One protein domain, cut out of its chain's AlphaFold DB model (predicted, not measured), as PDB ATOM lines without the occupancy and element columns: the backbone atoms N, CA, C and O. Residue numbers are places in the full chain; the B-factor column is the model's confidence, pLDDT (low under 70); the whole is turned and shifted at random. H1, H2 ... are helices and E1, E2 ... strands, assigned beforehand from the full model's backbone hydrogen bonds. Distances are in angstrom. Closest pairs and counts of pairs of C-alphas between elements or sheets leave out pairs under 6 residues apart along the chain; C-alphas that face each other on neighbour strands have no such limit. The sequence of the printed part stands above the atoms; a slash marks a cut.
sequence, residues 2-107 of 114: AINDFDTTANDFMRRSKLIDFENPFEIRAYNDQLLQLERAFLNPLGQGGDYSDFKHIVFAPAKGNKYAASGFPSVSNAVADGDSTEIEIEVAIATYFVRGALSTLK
ATOM      1  N   ALA A   2     218.761 175.316 209.644       82.81
ATOM      2  CA  ALA A   2     218.575 176.771 209.780       82.81
ATOM      3  C   ALA A   2     218.871 177.332 211.187       82.81
ATOM      4  O   ALA A   2     219.441 178.409 211.296       82.81
ATOM      5  N   ILE A   3     218.553 176.590 212.255       86.12
ATOM      6  CA  ILE A   3     218.887 176.984 213.636       86.12
ATOM      7  C   ILE A   3     220.406 176.994 213.877       86.12
ATOM      8  O   ILE A   3     220.918 177.917 214.496       86.12
ATOM      9  N   ASN A   4     221.147 176.013 213.355       89.81
ATOM     10  CA  ASN A   4     222.608 175.967 213.503       89.81
ATOM     11  C   ASN A   4     223.277 177.095 212.704       89.81
ATOM     12  O   ASN A   4     224.243 177.701 213.166       89.81
ATOM     13  N   ASP A   5     222.745 177.392 211.514       89.25
ATOM     14  CA  ASP A   5     223.182 178.532 210.705       89.25
ATOM     15  C   ASP A   5     222.914 179.846 211.459       89.25
ATOM     16  O   ASP A   5     223.763 180.742 211.468       89.25
ATOM     17  N   PHE A   6     221.758 179.930 212.135       87.81
ATOM     18  CA  PHE A   6     221.380 181.040 213.008       87.81
ATOM     19  C   PHE A   6     222.369 181.234 214.139       87.81
ATOM     20  O   PHE A   6     222.938 182.315 214.261       87.81
ATOM     21  N   ASP A   7     222.632 180.182 214.902       92.06
ATOM     22  CA  ASP A   7     223.568 180.225 216.018       92.06
ATOM     23  C   ASP A   7     224.976 180.634 215.556       92.06
ATOM     24  O   ASP A   7     225.601 181.528 216.121       92.06
ATOM     25  N   THR A   8     225.454 180.075 214.443       94.19
ATOM     26  CA  THR A   8     226.765 180.429 213.872       94.19
ATOM     27  C   THR A   8     226.840 181.911 213.493       94.19
ATOM     28  O   THR A   8     227.810 182.593 213.832       94.19
ATOM     29  N   THR A   9     225.814 182.423 212.810       92.56
ATOM     30  CA  THR A   9     225.769 183.817 212.337       92.56
ATOM     31  C   THR A   9     225.573 184.800 213.489       92.56
ATOM     32  O   THR A   9     226.210 185.851 213.519       92.56
ATOM     33  N   ALA A  10     224.734 184.459 214.467       92.19
ATOM     34  CA  ALA A  10     224.516 185.261 215.664       92.19
ATOM     35  C   ALA A  10     225.796 185.359 216.505       92.19
ATOM     36  O   ALA A  10     226.180 186.451 216.922       92.19
ATOM     37  N   ASN A  11     226.512 184.244 216.680       94.44
ATOM     38  CA  ASN A  11     227.805 184.236 217.359       94.44
ATOM     39  C   ASN A  11     228.842 185.094 216.626       94.44
ATOM     40  O   ASN A  11     229.637 185.779 217.269       94.44
ATOM     41  N   ASP A  12     228.835 185.089 215.292       94.00
ATOM     42  CA  ASP A  12     229.690 185.981 214.514       94.00
ATOM     43  C   ASP A  12     229.346 187.459 214.724       94.00
ATOM     44  O   ASP A  12     230.222 188.248 215.081       94.00
ATOM     45  N   PHE A  13     228.065 187.817 214.614       93.38
ATOM     46  CA  PHE A  13     227.579 189.162 214.914       93.38
ATOM     47  C   PHE A  13     228.001 189.624 216.318       93.38
ATOM     48  O   PHE A  13     228.536 190.719 216.464       93.38
ATOM     49  N   MET A  14     227.847 188.771 217.338       93.00
ATOM     50  CA  MET A  14     228.258 189.068 218.716       93.00
ATOM     51  C   MET A  14     229.774 189.230 218.884       93.00
ATOM     52  O   MET A  14     230.224 189.947 219.777       93.00
ATOM     53  N   ARG A  15     230.592 188.543 218.078       94.50
ATOM     54  CA  ARG A  15     232.044 188.772 218.071       94.50
ATOM     55  C   ARG A  15     232.366 190.130 217.463       94.50
ATOM     56  O   ARG A  15     233.118 190.884 218.074       94.50
ATOM     57  N   ARG A  16     231.769 190.456 216.312       92.38
ATOM     58  CA  ARG A  16     231.960 191.748 215.637       92.38
ATOM     59  C   ARG A  16     231.459 192.914 216.497       92.38
ATOM     60  O   ARG A  16     232.143 193.926 216.603       92.38
ATOM     61  N   SER A  17     230.356 192.736 217.229       90.94
ATOM     62  CA  SER A  17     229.803 193.775 218.107       90.94
ATOM     63  C   SER A  17     230.709 194.141 219.289       90.94
ATOM     64  O   SER A  17     230.561 195.212 219.866       90.94
ATOM     65  N   LYS A  18     231.649 193.269 219.679       92.38
ATOM     66  CA  LYS A  18     232.647 193.573 220.723       92.38
ATOM     67  C   LYS A  18     233.781 194.471 220.229       92.38
ATOM     68  O   LYS A  18     234.555 194.948 221.050       92.38
ATOM     69  N   LEU A  19     233.897 194.653 218.915       92.25
ATOM     70  CA  LEU A  19     234.938 195.453 218.270       92.25
ATOM     71  C   LEU A  19     234.446 196.856 217.883       92.25
ATOM     72  O   LEU A  19     235.203 197.593 217.265       92.25
ATOM     73  N   ILE A  20     233.197 197.203 218.218       90.69
ATOM     74  CA  ILE A  20     232.596 198.507 217.916       90.69
ATOM     75  C   ILE A  20     233.374 199.621 218.619       90.69
ATOM     76  O   ILE A  20     233.605 199.543 219.830       90.69
ATOM     77  N   ASP A  21     233.694 200.682 217.881       91.50
ATOM     78  CA  ASP A  21     234.128 201.942 218.475       91.50
ATOM     79  C   ASP A  21     232.914 202.711 219.021       91.50
ATOM     80  O   ASP A  21     232.086 203.238 218.274       91.50
ATOM     81  N   PHE A  22     232.797 202.778 220.349       91.44
ATOM     82  CA  PHE A  22     231.697 203.482 221.014       91.44
ATOM     83  C   PHE A  22     231.793 205.012 220.914       91.44
ATOM     84  O   PHE A  22     230.807 205.694 221.192       91.44
ATOM     85  N   GLU A  23     232.932 205.557 220.481       94.88
ATOM     86  CA  GLU A  23     233.070 206.983 220.176       94.88
ATOM     87  C   GLU A  23     232.594 207.308 218.747       94.88
ATOM     88  O   GLU A  23     232.359 208.473 218.417       94.88
ATOM     89  N   ASN A  24     232.386 206.288 217.902       93.25
ATOM     90  CA  ASN A  24     231.865 206.439 216.551       93.25
ATOM     91  C   ASN A  24     230.337 206.202 216.506       93.25
ATOM     92  O   ASN A  24     229.868 205.058 216.448       93.25
ATOM     93  N   PRO A  25     229.506 207.264 216.447       93.06
ATOM     94  CA  PRO A  25     228.051 207.116 216.450       93.06
ATOM     95  C   PRO A  25     227.505 206.382 215.214       93.06
ATOM     96  O   PRO A  25     226.420 205.800 215.287       93.06
ATOM     97  N   PHE A  26     228.226 206.382 214.086       91.81
ATOM     98  CA  PHE A  26     227.801 205.670 212.878       91.81
ATOM     99  C   PHE A  26     227.945 204.154 213.026       91.81
ATOM    100  O   PHE A  26     227.055 203.423 212.588       91.81
ATOM    101  N   GLU A  27     229.003 203.681 213.686       90.50
ATOM    102  CA  GLU A  27     229.176 202.254 213.974       90.50
ATOM    103  C   GLU A  27     228.100 201.759 214.936       90.50
ATOM    104  O   GLU A  27     227.399 200.793 214.630       90.50
ATOM    105  N   ILE A  28     227.874 202.476 216.041       92.44
ATOM    106  CA  ILE A  28     226.795 202.145 216.983       92.44
ATOM    107  C   ILE A  28     225.445 202.079 216.257       92.44
ATOM    108  O   ILE A  28     224.659 201.148 216.459       92.44
ATOM    109  N   ARG A  29     225.162 203.059 215.386       92.75
ATOM    110  CA  ARG A  29     223.909 203.104 214.628       92.75
ATOM    111  C   ARG A  29     223.765 201.910 213.686       92.75
ATOM    112  O   ARG A  29     222.684 201.327 213.649       92.75
ATOM    113  N   ALA A  30     224.824 201.533 212.973       90.81
ATOM    114  CA  ALA A  30     224.799 200.407 212.046       90.81
ATOM    115  C   ALA A  30     224.436 199.093 212.758       90.81
ATOM    116  O   ALA A  30     223.533 198.385 212.312       90.81
ATOM    117  N   TYR A  31     225.058 198.800 213.903       91.38
ATOM    118  CA  TYR A  31     224.752 197.590 214.677       91.38
ATOM    119  C   TYR A  31     223.343 197.607 215.278       91.38
ATOM    120  O   TYR A  31     222.641 196.595 215.233       91.38
ATOM    121  N   ASN A  32     222.892 198.755 215.792       93.25
ATOM    122  CA  ASN A  32     221.518 198.901 216.282       93.25
ATOM    123  C   ASN A  32     220.488 198.670 215.168       93.25
ATOM    124  O   ASN A  32     219.457 198.037 215.397       93.25
ATOM    125  N   ASP A  33     220.777 199.138 213.953       94.25
ATOM    126  CA  ASP A  33     219.907 198.911 212.802       94.25
ATOM    127  C   ASP A  33     219.896 197.439 212.364       94.25
ATOM    128  O   ASP A  33     218.838 196.960 211.955       94.25
ATOM    129  N   GLN A  34     220.999 196.689 212.507       93.38
ATOM    130  CA  GLN A  34     220.993 195.231 212.296       93.38
ATOM    131  C   GLN A  34     220.085 194.515 213.297       93.38
ATOM    132  O   GLN A  34     219.280 193.681 212.894       93.38
ATOM    133  N   LEU A  35     220.163 194.867 214.585       93.19
ATOM    134  CA  LEU A  35     219.298 194.288 215.620       93.19
ATOM    135  C   LEU A  35     217.818 194.596 215.365       93.19
ATOM    136  O   LEU A  35     216.966 193.716 215.478       93.19
ATOM    137  N   LEU A  36     217.505 195.832 214.969       93.94
ATOM    138  CA  LEU A  36     216.138 196.218 214.626       93.94
ATOM    139  C   LEU A  36     215.624 195.467 213.387       93.94
ATOM    140  O   LEU A  36     214.461 195.061 213.343       93.94
ATOM    141  N   GLN A  37     216.465 195.309 212.363       93.56
ATOM    142  CA  GLN A  37     216.107 194.576 211.147       93.56
ATOM    143  C   GLN A  37     215.929 193.083 211.408       93.56
ATOM    144  O   GLN A  37     215.005 192.497 210.847       93.56
ATOM    145  N   LEU A  38     216.751 192.494 212.280       93.50
ATOM    146  CA  LEU A  38     216.608 191.108 212.714       93.50
ATOM    147  C   LEU A  38     215.208 190.853 213.278       93.50
ATOM    148  O   LEU A  38     214.519 189.951 212.813       93.50
ATOM    149  N   GLU A  39     214.769 191.676 214.233       92.06
ATOM    150  CA  GLU A  39     213.450 191.526 214.858       92.06
ATOM    151  C   GLU A  39     212.321 191.655 213.828       92.06
ATOM    152  O   GLU A  39     211.390 190.851 213.772       92.06
ATOM    153  N   ARG A  40     212.433 192.640 212.929       92.88
ATOM    154  CA  ARG A  40     211.454 192.842 211.852       92.88
ATOM    155  C   ARG A  40     211.405 191.680 210.868       92.88
ATOM    156  O   ARG A  40     210.338 191.407 210.323       92.88
ATOM    157  N   ALA A  41     212.521 190.996 210.640       93.25
ATOM    158  CA  ALA A  41     212.582 189.859 209.734       93.25
ATOM    159  C   ALA A  41     211.815 188.632 210.253       93.25
ATOM    160  O   ALA A  41     211.522 187.740 209.463       93.25
ATOM    161  N   PHE A  42     211.431 188.590 211.534       91.75
ATOM    162  CA  PHE A  42     210.548 187.553 212.078       91.75
ATOM    163  C   PHE A  42     209.052 187.850 211.908       91.75
ATOM    164  O   PHE A  42     208.220 187.043 212.328       91.75
ATOM    165  N   LEU A  43     208.685 188.981 211.302       90.94
ATOM    166  CA  LEU A  43     207.290 189.350 211.078       90.94
ATOM    167  C   LEU A  43     206.794 188.812 209.731       90.94
ATOM    168  O   LEU A  43     207.173 189.312 208.672       90.94
ATOM    169  N   ASN A  44     205.882 187.842 209.767       88.81
ATOM    170  CA  ASN A  44     205.129 187.411 208.597       88.81
ATOM    171  C   ASN A  44     203.971 188.391 208.327       88.81
ATOM    172  O   ASN A  44     203.048 188.485 209.144       88.81
ATOM    173  N   PRO A  45     203.963 189.118 207.192       83.50
ATOM    174  CA  PRO A  45     202.894 190.063 206.880       83.50
ATOM    175  C   PRO A  45     201.532 189.389 206.679       83.50
ATOM    176  O   PRO A  45     200.515 190.043 206.898       83.50
ATOM    177  N   LEU A  46     201.518 188.108 206.291       81.81
ATOM    178  CA  LEU A  46     200.302 187.319 206.092       81.81
ATOM    179  C   LEU A  46     199.739 186.740 207.402       81.81
ATOM    180  O   LEU A  46     198.670 186.142 207.377       81.81
ATOM    181  N   GLY A  47     200.434 186.928 208.531       75.12
ATOM    182  CA  GLY A  47     200.079 186.290 209.796       75.12
ATOM    183  C   GLY A  47     200.452 184.808 209.823       75.12
ATOM    184  O   GLY A  47     201.267 184.344 209.027       75.12
ATOM    185  N   GLN A  48     199.888 184.069 210.767       70.44
ATOM    186  CA  GLN A  48     200.094 182.628 210.920       70.44
ATOM    187  C   GLN A  48     198.807 181.862 210.599       70.44
ATOM    188  O   GLN A  48     197.716 182.430 210.692       70.44
ATOM    189  N   GLY A  49     198.933 180.586 210.212       67.88
ATOM    190  CA  GLY A  49     197.792 179.708 209.952       67.88
ATOM    191  C   GLY A  49     196.831 179.587 211.145       67.88
ATOM    192  O   GLY A  49     197.212 179.760 212.306       67.88
ATOM    193  N   GLY A  50     195.557 179.310 210.853       65.94
ATOM    194  CA  GLY A  50     194.507 179.122 211.861       65.94
ATOM    195  C   GLY A  50     194.099 180.406 212.598       65.94
ATOM    196  O   GLY A  50     193.949 181.468 211.995       65.94
ATOM    197  N   ASP A  51     193.921 180.309 213.920       64.56
ATOM    198  CA  ASP A  51     193.475 181.404 214.803       64.56
ATOM    199  C   ASP A  51     194.528 182.521 215.005       64.56
ATOM    200  O   ASP A  51     194.325 183.440 215.804       64.56
ATOM    201  N   TYR A  52     195.669 182.446 214.308       67.25
ATOM    202  CA  TYR A  52     196.840 183.296 214.530       67.25
ATOM    203  C   TYR A  52     197.101 184.324 213.424       67.25
ATOM    204  O   TYR A  52     198.193 184.891 213.343       67.25
ATOM    205  N   SER A  53     196.101 184.626 212.599       69.12
ATOM    206  CA  SER A  53     196.220 185.590 211.497       69.12
ATOM    207  C   SER A  53     196.640 186.999 211.951       69.12
ATOM    208  O   SER A  53     197.368 187.691 211.237       69.12
ATOM    209  N   ASP A  54     196.271 187.404 213.170       74.31
ATOM    210  CA  ASP A  54     196.680 188.683 213.766       74.31
ATOM    211  C   ASP A  54     198.103 188.653 214.366       74.31
ATOM    212  O   ASP A  54     198.718 189.704 214.585       74.31
ATOM    213  N   PHE A  55     198.667 187.464 214.612       80.19
ATOM    214  CA  PHE A  55     200.000 187.292 215.190       80.19
ATOM    215  C   PHE A  55     201.049 187.128 214.096       80.19
ATOM    216  O   PHE A  55     201.224 186.080 213.482       80.19
ATOM    217  N   LYS A  56     201.803 188.201 213.871       85.06
ATOM    218  CA  LYS A  56     202.792 188.253 212.788       85.06
ATOM    219  C   LYS A  56     204.142 187.668 213.176       85.06
ATOM    220  O   LYS A  56     204.902 187.279 212.300       85.06
ATOM    221  N   HIS A  57     204.462 187.605 214.465       89.56
ATOM    222  CA  HIS A  57     205.785 187.181 214.905       89.56
ATOM    223  C   HIS A  57     205.922 185.653 214.851       89.56
ATOM    224  O   HIS A  57     205.382 184.943 215.689       89.56
ATOM    225  N   ILE A  58     206.707 185.134 213.902       87.12
ATOM    226  CA  ILE A  58     206.792 183.690 213.610       87.12
ATOM    227  C   ILE A  58     207.427 182.850 214.730       87.12
ATOM    228  O   ILE A  58     207.081 181.684 214.898       87.12
ATOM    229  N   VAL A  59     208.348 183.430 215.509       85.06
ATOM    230  CA  VAL A  59     208.963 182.744 216.662       85.06
ATOM    231  C   VAL A  59     208.079 182.804 217.909       85.06
ATOM    232  O   VAL A  59     208.017 181.817 218.629       85.06
ATOM    233  N   PHE A  60     207.386 183.917 218.164       80.81
ATOM    234  CA  PHE A  60     206.630 184.143 219.392       80.81
ATOM    235  C   PHE A  60     205.178 184.501 219.091       80.81
ATOM    236  O   PHE A  60     204.891 185.547 218.517       80.81
ATOM    237  N   ALA A  61     204.246 183.693 219.585       73.44
ATOM    238  CA  ALA A  61     202.870 184.132 219.780       73.44
ATOM    239  C   ALA A  61     202.306 183.533 221.077       73.44
ATOM    240  O   ALA A  61     202.923 182.641 221.675       73.44
ATOM    241  N   PRO A  62     201.150 184.022 221.551       66.62
ATOM    242  CA  PRO A  62     200.481 183.419 222.690       66.62
ATOM    243  C   PRO A  62     200.098 181.961 222.400       66.62
ATOM    244  O   PRO A  62     199.758 181.605 221.275       66.62
ATOM    245  N   ALA A  63     200.129 181.101 223.413       63.53
ATOM    246  CA  ALA A  63     199.770 179.695 223.274       63.53
ATOM    247  C   ALA A  63     198.256 179.510 223.051       63.53
ATOM    248  O   ALA A  63     197.430 180.280 223.559       63.53
ATOM    249  N   LYS A  64     197.876 178.450 222.321       62.72
ATOM    250  CA  LYS A  64     196.470 178.062 222.089       62.72
ATOM    251  C   LYS A  64     195.784 177.850 223.442       62.72
ATOM    252  O   LYS A  64     196.270 177.096 224.281       62.72
ATOM    253  N   GLY A  65     194.695 178.575 223.698       62.59
ATOM    254  CA  GLY A  65     193.939 178.492 224.957       62.59
ATOM    255  C   GLY A  65     194.559 179.192 226.180       62.59
ATOM    256  O   GLY A  65     193.870 179.332 227.188       62.59
ATOM    257  N   ASN A  66     195.800 179.697 226.111       63.53
ATOM    258  CA  ASN A  66     196.410 180.480 227.190       63.53
ATOM    259  C   ASN A  66     197.206 181.672 226.646       63.53
ATOM    260  O   ASN A  66     198.393 181.570 226.341       63.53
ATOM    261  N   LYS A  67     196.561 182.845 226.623       59.81
ATOM    262  CA  LYS A  67     197.170 184.093 226.138       59.81
ATOM    263  C   LYS A  67     198.337 184.605 227.001       59.81
ATOM    264  O   LYS A  67     199.049 185.503 226.565       59.81
ATOM    265  N   TYR A  68     198.526 184.053 228.202       57.12
ATOM    266  CA  TYR A  68     199.612 184.408 229.124       57.12
ATOM    267  C   TYR A  68     200.819 183.467 229.035       57.12
ATOM    268  O   TYR A  68     201.859 183.764 229.616       57.12
ATOM    269  N   ALA A  69     200.706 182.348 228.314       61.62
ATOM    270  CA  ALA A  69     201.836 181.483 228.009       61.62
ATOM    271  C   ALA A  69     202.361 181.825 226.611       61.62
ATOM    272  O   ALA A  69     201.596 181.834 225.649       61.62
ATOM    273  N   ALA A  70     203.654 182.113 226.484       61.94
ATOM    274  CA  ALA A  70     204.294 182.247 225.180       61.94
ATOM    275  C   ALA A  70     204.610 180.854 224.622       61.94
ATOM    276  O   ALA A  70     205.091 179.988 225.356       61.94
ATOM    277  N   SER A  71     204.357 180.645 223.332       71.06
ATOM    278  CA  SER A  71     204.813 179.459 222.608       71.06
ATOM    279  C   SER A  71     205.872 179.855 221.584       71.06
ATOM    280  O   SER A  71     205.745 180.881 220.912       71.06
ATOM    281  N   GLY A  72     206.927 179.041 221.505       81.06
ATOM    282  CA  GLY A  72     207.927 179.116 220.449       81.06
ATOM    283  C   GLY A  72     207.419 178.396 219.204       81.06
ATOM    284  O   GLY A  72     207.029 177.236 219.302       81.06
ATOM    285  N   PHE A  73     207.435 179.055 218.045       85.31
ATOM    286  CA  PHE A  73     206.891 178.514 216.789       85.31
ATOM    287  C   PHE A  73     205.456 177.964 216.957       85.31
ATOM    288  O   PHE A  73     205.204 176.772 216.751       85.31
ATOM    289  N   PRO A  74     204.508 178.824 217.366       83.81
ATOM    290  CA  PRO A  74     203.121 178.456 217.668       83.81
ATOM    291  C   PRO A  74     202.423 177.701 216.528       83.81
ATOM    292  O   PRO A  74     201.808 176.676 216.805       83.81
ATOM    293  N   SER A  75     202.559 178.120 215.262       82.31
ATOM    294  CA  SER A  75     201.932 177.417 214.131       82.31
ATOM    295  C   SER A  75     202.413 175.973 213.993       82.31
ATOM    296  O   SER A  75     201.602 175.064 213.863       82.31
ATOM    297  N   VAL A  76     203.729 175.747 214.103       87.31
ATOM    298  CA  VAL A  76     204.311 174.395 214.056       87.31
ATOM    299  C   VAL A  76     203.797 173.568 215.233       87.31
ATOM    300  O   VAL A  76     203.382 172.427 215.055       87.31
ATOM    301  N   SER A  77     203.791 174.149 216.436       85.88
ATOM    302  CA  SER A  77     203.307 173.469 217.643       85.88
ATOM    303  C   SER A  77     201.831 173.070 217.532       85.88
ATOM    304  O   SER A  77     201.460 171.980 217.962       85.88
ATOM    305  N   ASN A  78     200.999 173.926 216.936       83.19
ATOM    306  CA  ASN A  78     199.582 173.651 216.722       83.19
ATOM    307  C   ASN A  78     199.360 172.578 215.659       83.19
ATOM    308  O   ASN A  78     198.635 171.631 215.936       83.19
ATOM    309  N   ALA A  79     200.042 172.659 214.514       86.88
ATOM    310  CA  ALA A  79     199.955 171.648 213.461       86.88
ATOM    311  C   ALA A  79     200.354 170.251 213.976       86.88
ATOM    312  O   ALA A  79     199.701 169.250 213.683       86.88
ATOM    313  N   VAL A  80     201.391 170.182 214.824       88.00
ATOM    314  CA  VAL A  80     201.803 168.941 215.503       88.00
ATOM    315  C   VAL A  80     200.726 168.432 216.464       88.00
ATOM    316  O   VAL A  80     200.473 167.230 216.505       88.00
ATOM    317  N   ALA A  81     200.100 169.320 217.239       86.88
ATOM    318  CA  ALA A  81     199.045 168.950 218.181       86.88
ATOM    319  C   ALA A  81     197.757 168.488 217.478       86.88
ATOM    320  O   ALA A  81     197.106 167.556 217.952       86.88
ATOM    321  N   ASP A  82     197.418 169.117 216.353       87.12
ATOM    322  CA  ASP A  82     196.246 168.796 215.539       87.12
ATOM    323  C   ASP A  82     196.498 167.541 214.661       87.12
ATOM    324  O   ASP A  82     195.554 166.910 214.184       87.12
ATOM    325  N   GLY A  83     197.760 167.106 214.527       89.44
ATOM    326  CA  GLY A  83     198.153 165.863 213.856       89.44
ATOM    327  C   GLY A  83     198.113 165.931 212.326       89.44
ATOM    328  O   GLY A  83     198.111 164.885 211.672       89.44
ATOM    329  N   ASP A  84     198.083 167.136 211.754       89.00
ATOM    330  CA  ASP A  84     198.025 167.363 210.311       89.00
ATOM    331  C   ASP A  84     199.440 167.382 209.710       89.00
ATOM    332  O   ASP A  84     200.177 168.365 209.802       89.00
ATOM    333  N   SER A  85     199.837 166.284 209.062       90.50
ATOM    334  CA  SER A  85     201.161 166.170 208.437       90.50
ATOM    335  C   SER A  85     201.417 167.216 207.352       90.50
ATOM    336  O   SER A  85     202.556 167.643 207.179       90.50
ATOM    337  N   THR A  86     200.383 167.628 206.618       91.06
ATOM    338  CA  THR A  86     200.519 168.611 205.542       91.06
ATOM    339  C   THR A  86     200.737 170.005 206.119       91.06
ATOM    340  O   THR A  86     201.620 170.729 205.657       91.06
ATOM    341  N   GLU A  87     199.991 170.368 207.160       88.38
ATOM    342  CA  GLU A  87     200.172 171.646 207.849       88.38
ATOM    343  C   GLU A  87     201.540 171.724 208.545       88.38
ATOM    344  O   GLU A  87     202.219 172.747 208.455       88.38
ATOM    345  N   ILE A  88     202.013 170.622 209.142       90.44
ATOM    346  CA  ILE A  88     203.358 170.542 209.734       90.44
ATOM    347  C   ILE A  88     204.438 170.866 208.692       90.44
ATOM    348  O   ILE A  88     205.334 171.668 208.963       90.44
ATOM    349  N   GLU A  89     204.373 170.259 207.504       91.75
ATOM    350  CA  GLU A  89     205.354 170.499 206.440       91.75
ATOM    351  C   GLU A  89     205.360 171.964 205.983       91.75
ATOM    352  O   GLU A  89     206.430 172.565 205.830       91.75
ATOM    353  N   ILE A  90     204.174 172.557 205.814       90.12
ATOM    354  CA  ILE A  90     204.012 173.955 205.404       90.12
ATOM    355  C   ILE A  90     204.575 174.901 206.471       90.12
ATOM    356  O   ILE A  90     205.396 175.767 206.160       90.12
ATOM    357  N   GLU A  91     204.186 174.727 207.732       88.12
ATOM    358  CA  GLU A  91     204.573 175.634 208.814       88.12
ATOM    359  C   GLU A  91     206.070 175.533 209.146       88.12
ATOM    360  O   GLU A  91     206.730 176.545 209.403       88.12
ATOM    361  N   VAL A  92     206.669 174.341 209.034       91.12
ATOM    362  CA  VAL A  92     208.129 174.172 209.138       91.12
ATOM    363  C   VAL A  92     208.855 174.872 207.986       91.12
ATOM    364  O   VAL A  92     209.904 175.495 208.206       91.12
ATOM    365  N   ALA A  93     208.322 174.807 206.761       92.31
ATOM    366  CA  ALA A  93     208.898 175.503 205.614       92.31
ATOM    367  C   ALA A  93     208.836 177.030 205.786       92.31
ATOM    368  O   ALA A  93     209.844 177.709 205.565       92.31
ATOM    369  N   ILE A  94     207.700 177.560 206.251       89.81
ATOM    370  CA  ILE A  94     207.516 178.983 206.569       89.81
ATOM    371  C   ILE A  94     208.509 179.418 207.651       89.81
ATOM    372  O   ILE A  94     209.283 180.354 207.434       89.81
ATOM    373  N   ALA A  95     208.561 178.713 208.784       90.19
ATOM    374  CA  ALA A  95     209.489 179.028 209.868       90.19
ATOM    375  C   ALA A  95     210.947 179.028 209.380       90.19
ATOM    376  O   ALA A  95     211.710 179.954 209.662       90.19
ATOM    377  N   THR A  96     211.327 178.034 208.573       92.25
ATOM    378  CA  THR A  96     212.669 177.938 207.984       92.25
ATOM    379  C   THR A  96     212.977 179.116 207.058       92.25
ATOM    380  O   THR A  96     214.085 179.655 207.106       92.25
ATOM    381  N   TYR A  97     212.020 179.523 206.220       92.06
ATOM    382  CA  TYR A  97     212.166 180.662 205.315       92.06
ATOM    383  C   TYR A  97     212.420 181.959 206.087       92.06
ATOM    384  O   TYR A  97     213.407 182.646 205.820       92.06
ATOM    385  N   PHE A  98     211.596 182.255 207.094       92.06
ATOM    386  CA  PHE A  98     211.740 183.468 207.900       92.06
ATOM    387  C   PHE A  98     213.017 183.463 208.747       92.06
ATOM    388  O   PHE A  98     213.717 184.471 208.780       92.06
ATOM    389  N   VAL A  99     213.404 182.331 209.350       91.25
ATOM    390  CA  VAL A  99     214.684 182.217 210.078       91.25
ATOM    391  C   VAL A  99     215.876 182.472 209.149       91.25
ATOM    392  O   VAL A  99     216.824 183.160 209.525       91.25
ATOM    393  N   ARG A 100     215.831 181.977 207.907       91.38
ATOM    394  CA  ARG A 100     216.872 182.250 206.902       91.38
ATOM    395  C   ARG A 100     216.859 183.692 206.388       91.38
ATOM    396  O   ARG A 100     217.924 184.239 206.105       91.38
ATOM    397  N   GLY A 101     215.689 184.312 206.285       91.19
ATOM    398  CA  GLY A 101     215.563 185.741 205.997       91.19
ATOM    399  C   GLY A 101     216.195 186.581 207.105       91.19
ATOM    400  O   GLY A 101     217.069 187.403 206.834       91.19
ATOM    401  N   ALA A 102     215.847 186.295 208.358       91.38
ATOM    402  CA  ALA A 102     216.412 186.930 209.544       91.38
ATOM    403  C   ALA A 102     217.938 186.789 209.601       91.38
ATOM    404  O   ALA A 102     218.647 187.770 209.825       91.38
ATOM    405  N   LEU A 103     218.462 185.609 209.267       90.38
ATOM    406  CA  LEU A 103     219.897 185.360 209.146       90.38
ATOM    407  C   LEU A 103     220.635 186.333 208.230       90.38
ATOM    408  O   LEU A 103     221.772 186.706 208.509       90.38
ATOM    409  N   SER A 104     220.009 186.738 207.125       89.25
ATOM    410  CA  SER A 104     220.639 187.655 206.175       89.25
ATOM    411  C   SER A 104     220.893 189.046 206.764       89.25
ATOM    412  O   SER A 104     221.860 189.690 206.368       89.25
ATOM    413  N   THR A 105     220.100 189.469 207.755       91.81
ATOM    414  CA  THR A 105     220.215 190.791 208.401       91.81
ATOM    415  C   THR A 105     221.439 190.920 209.312       91.81
ATOM    416  O   THR A 105     221.949 192.020 209.520       91.81
ATOM    417  N   LEU A 106     221.940 189.789 209.824       89.88
ATOM    418  CA  LEU A 106     223.079 189.723 210.745       89.88
ATOM    419  C   LEU A 106     224.420 189.511 210.048       89.88
ATOM    420  O   LEU A 106     225.460 189.520 210.710       89.88
ATOM    421  N   LYS A 107     224.422 189.303 208.731       87.12
ATOM    422  CA  LYS A 107     225.667 189.193 207.971       87.12
ATOM    423  C   LYS A 107     226.404 190.529 207.971       87.12
ATOM    424  O   LYS A 107     225.815 191.591 208.164       87.12
TER     425      LYS A 107
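This is residues 2 to 107 of the 114 residues of the protein "Hypothetical protein" of Rotaria magnacalcarata (UniProt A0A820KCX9). The domain is a long rod of helices at shallow tilts, with H4 as its main shaft: H1 and H2 run beside the later part of H4 and on beyond it at one end, while H3 folds back along the beginning of H4 at the other end. A small two-stranded hairpin, E1 and E2, sits by residues 74 to 78 of H3, mainly through E1. The printed part has 106 residues with four named helices and two named strands, in the order H1, H2, E1, E2, H3, H4; the sheet E1 - E2 is antiparallel and the class is mostly helix. The whole is loose, with a radius of gyration of the C-alphas of 16.4 A and spans of 53 by 26 by 22 A.

H1 covers residues 2 to 19 and is 26.2 A from first to last C-alpha, beginning at C-alpha 2 (218.575, 176.771, 209.780). H2, residues 25 to 41, is 24.1 A long and ends at C-alpha 41 (212.582, 189.859, 209.734). E1 covers residues 60 to 63 and is 9.1 A long; E2 covers residues 66 to 72 and is 13.4 A long. H3, residues 74 to 82, is 12.0 A long. H4, residues 85 to 105, is 31.1 A long and ends at C-alpha 105 (220.215, 190.791, 208.401).

H4 is the hub, touching three helices. With its residues 96 to 103 it touches residues 2 to 10 of H1, at a shallow tilt of 18 degrees, the same way; the closest C-alphas, of Phe 6 and Leu 103, are 6.0 A apart. With its residues 98 to 105 it touches residues 34 to 41 of H2, at a shallow tilt of 8 degrees, opposite ways; the closest C-alphas, of Ala 41 and Ala 102, are 4.8 A apart. H1 and H2 are close but not clearly touching, with the closest C-alphas, of Ser 17 and Tyr 31, 7.2 A apart. H3 and H4 form a helical hairpin at a shallow tilt of 14 degrees, in which H4 touches H3 with residues 85 to 92 alone; the closest C-alphas, of Ala 79 and Ile 88, are 5.2 A apart. E1 and E2 are a hairpin of antiparallel strands at 136 degrees, with N 63 and O 69 at 2.8 A and N 71 and O 61 at 3.0 A, both within hydrogen-bond range. The closest C-alphas of E1 and H3, of Ala 61 and Pro 74, are 6.1 A apart. E1 and E2 are each apart from H4. In H2 and H3 every O i to N i+4 pair is within hydrogen-bond range; in H1 12 of 14 are, and in H4 16 of 17.

The two C-alphas farthest apart, those of Glu 23 and Gly 83, are 54.3 A apart, and residues 21 to 26 and 81 to 86 stand free. The printed part has no cut. The link from H2 to E1, residues 42 to 59, is long; the other links are tight. The mean pLDDT of the printed part is 85.7, and residues 49 to 53 and 62 to 70 are under 70.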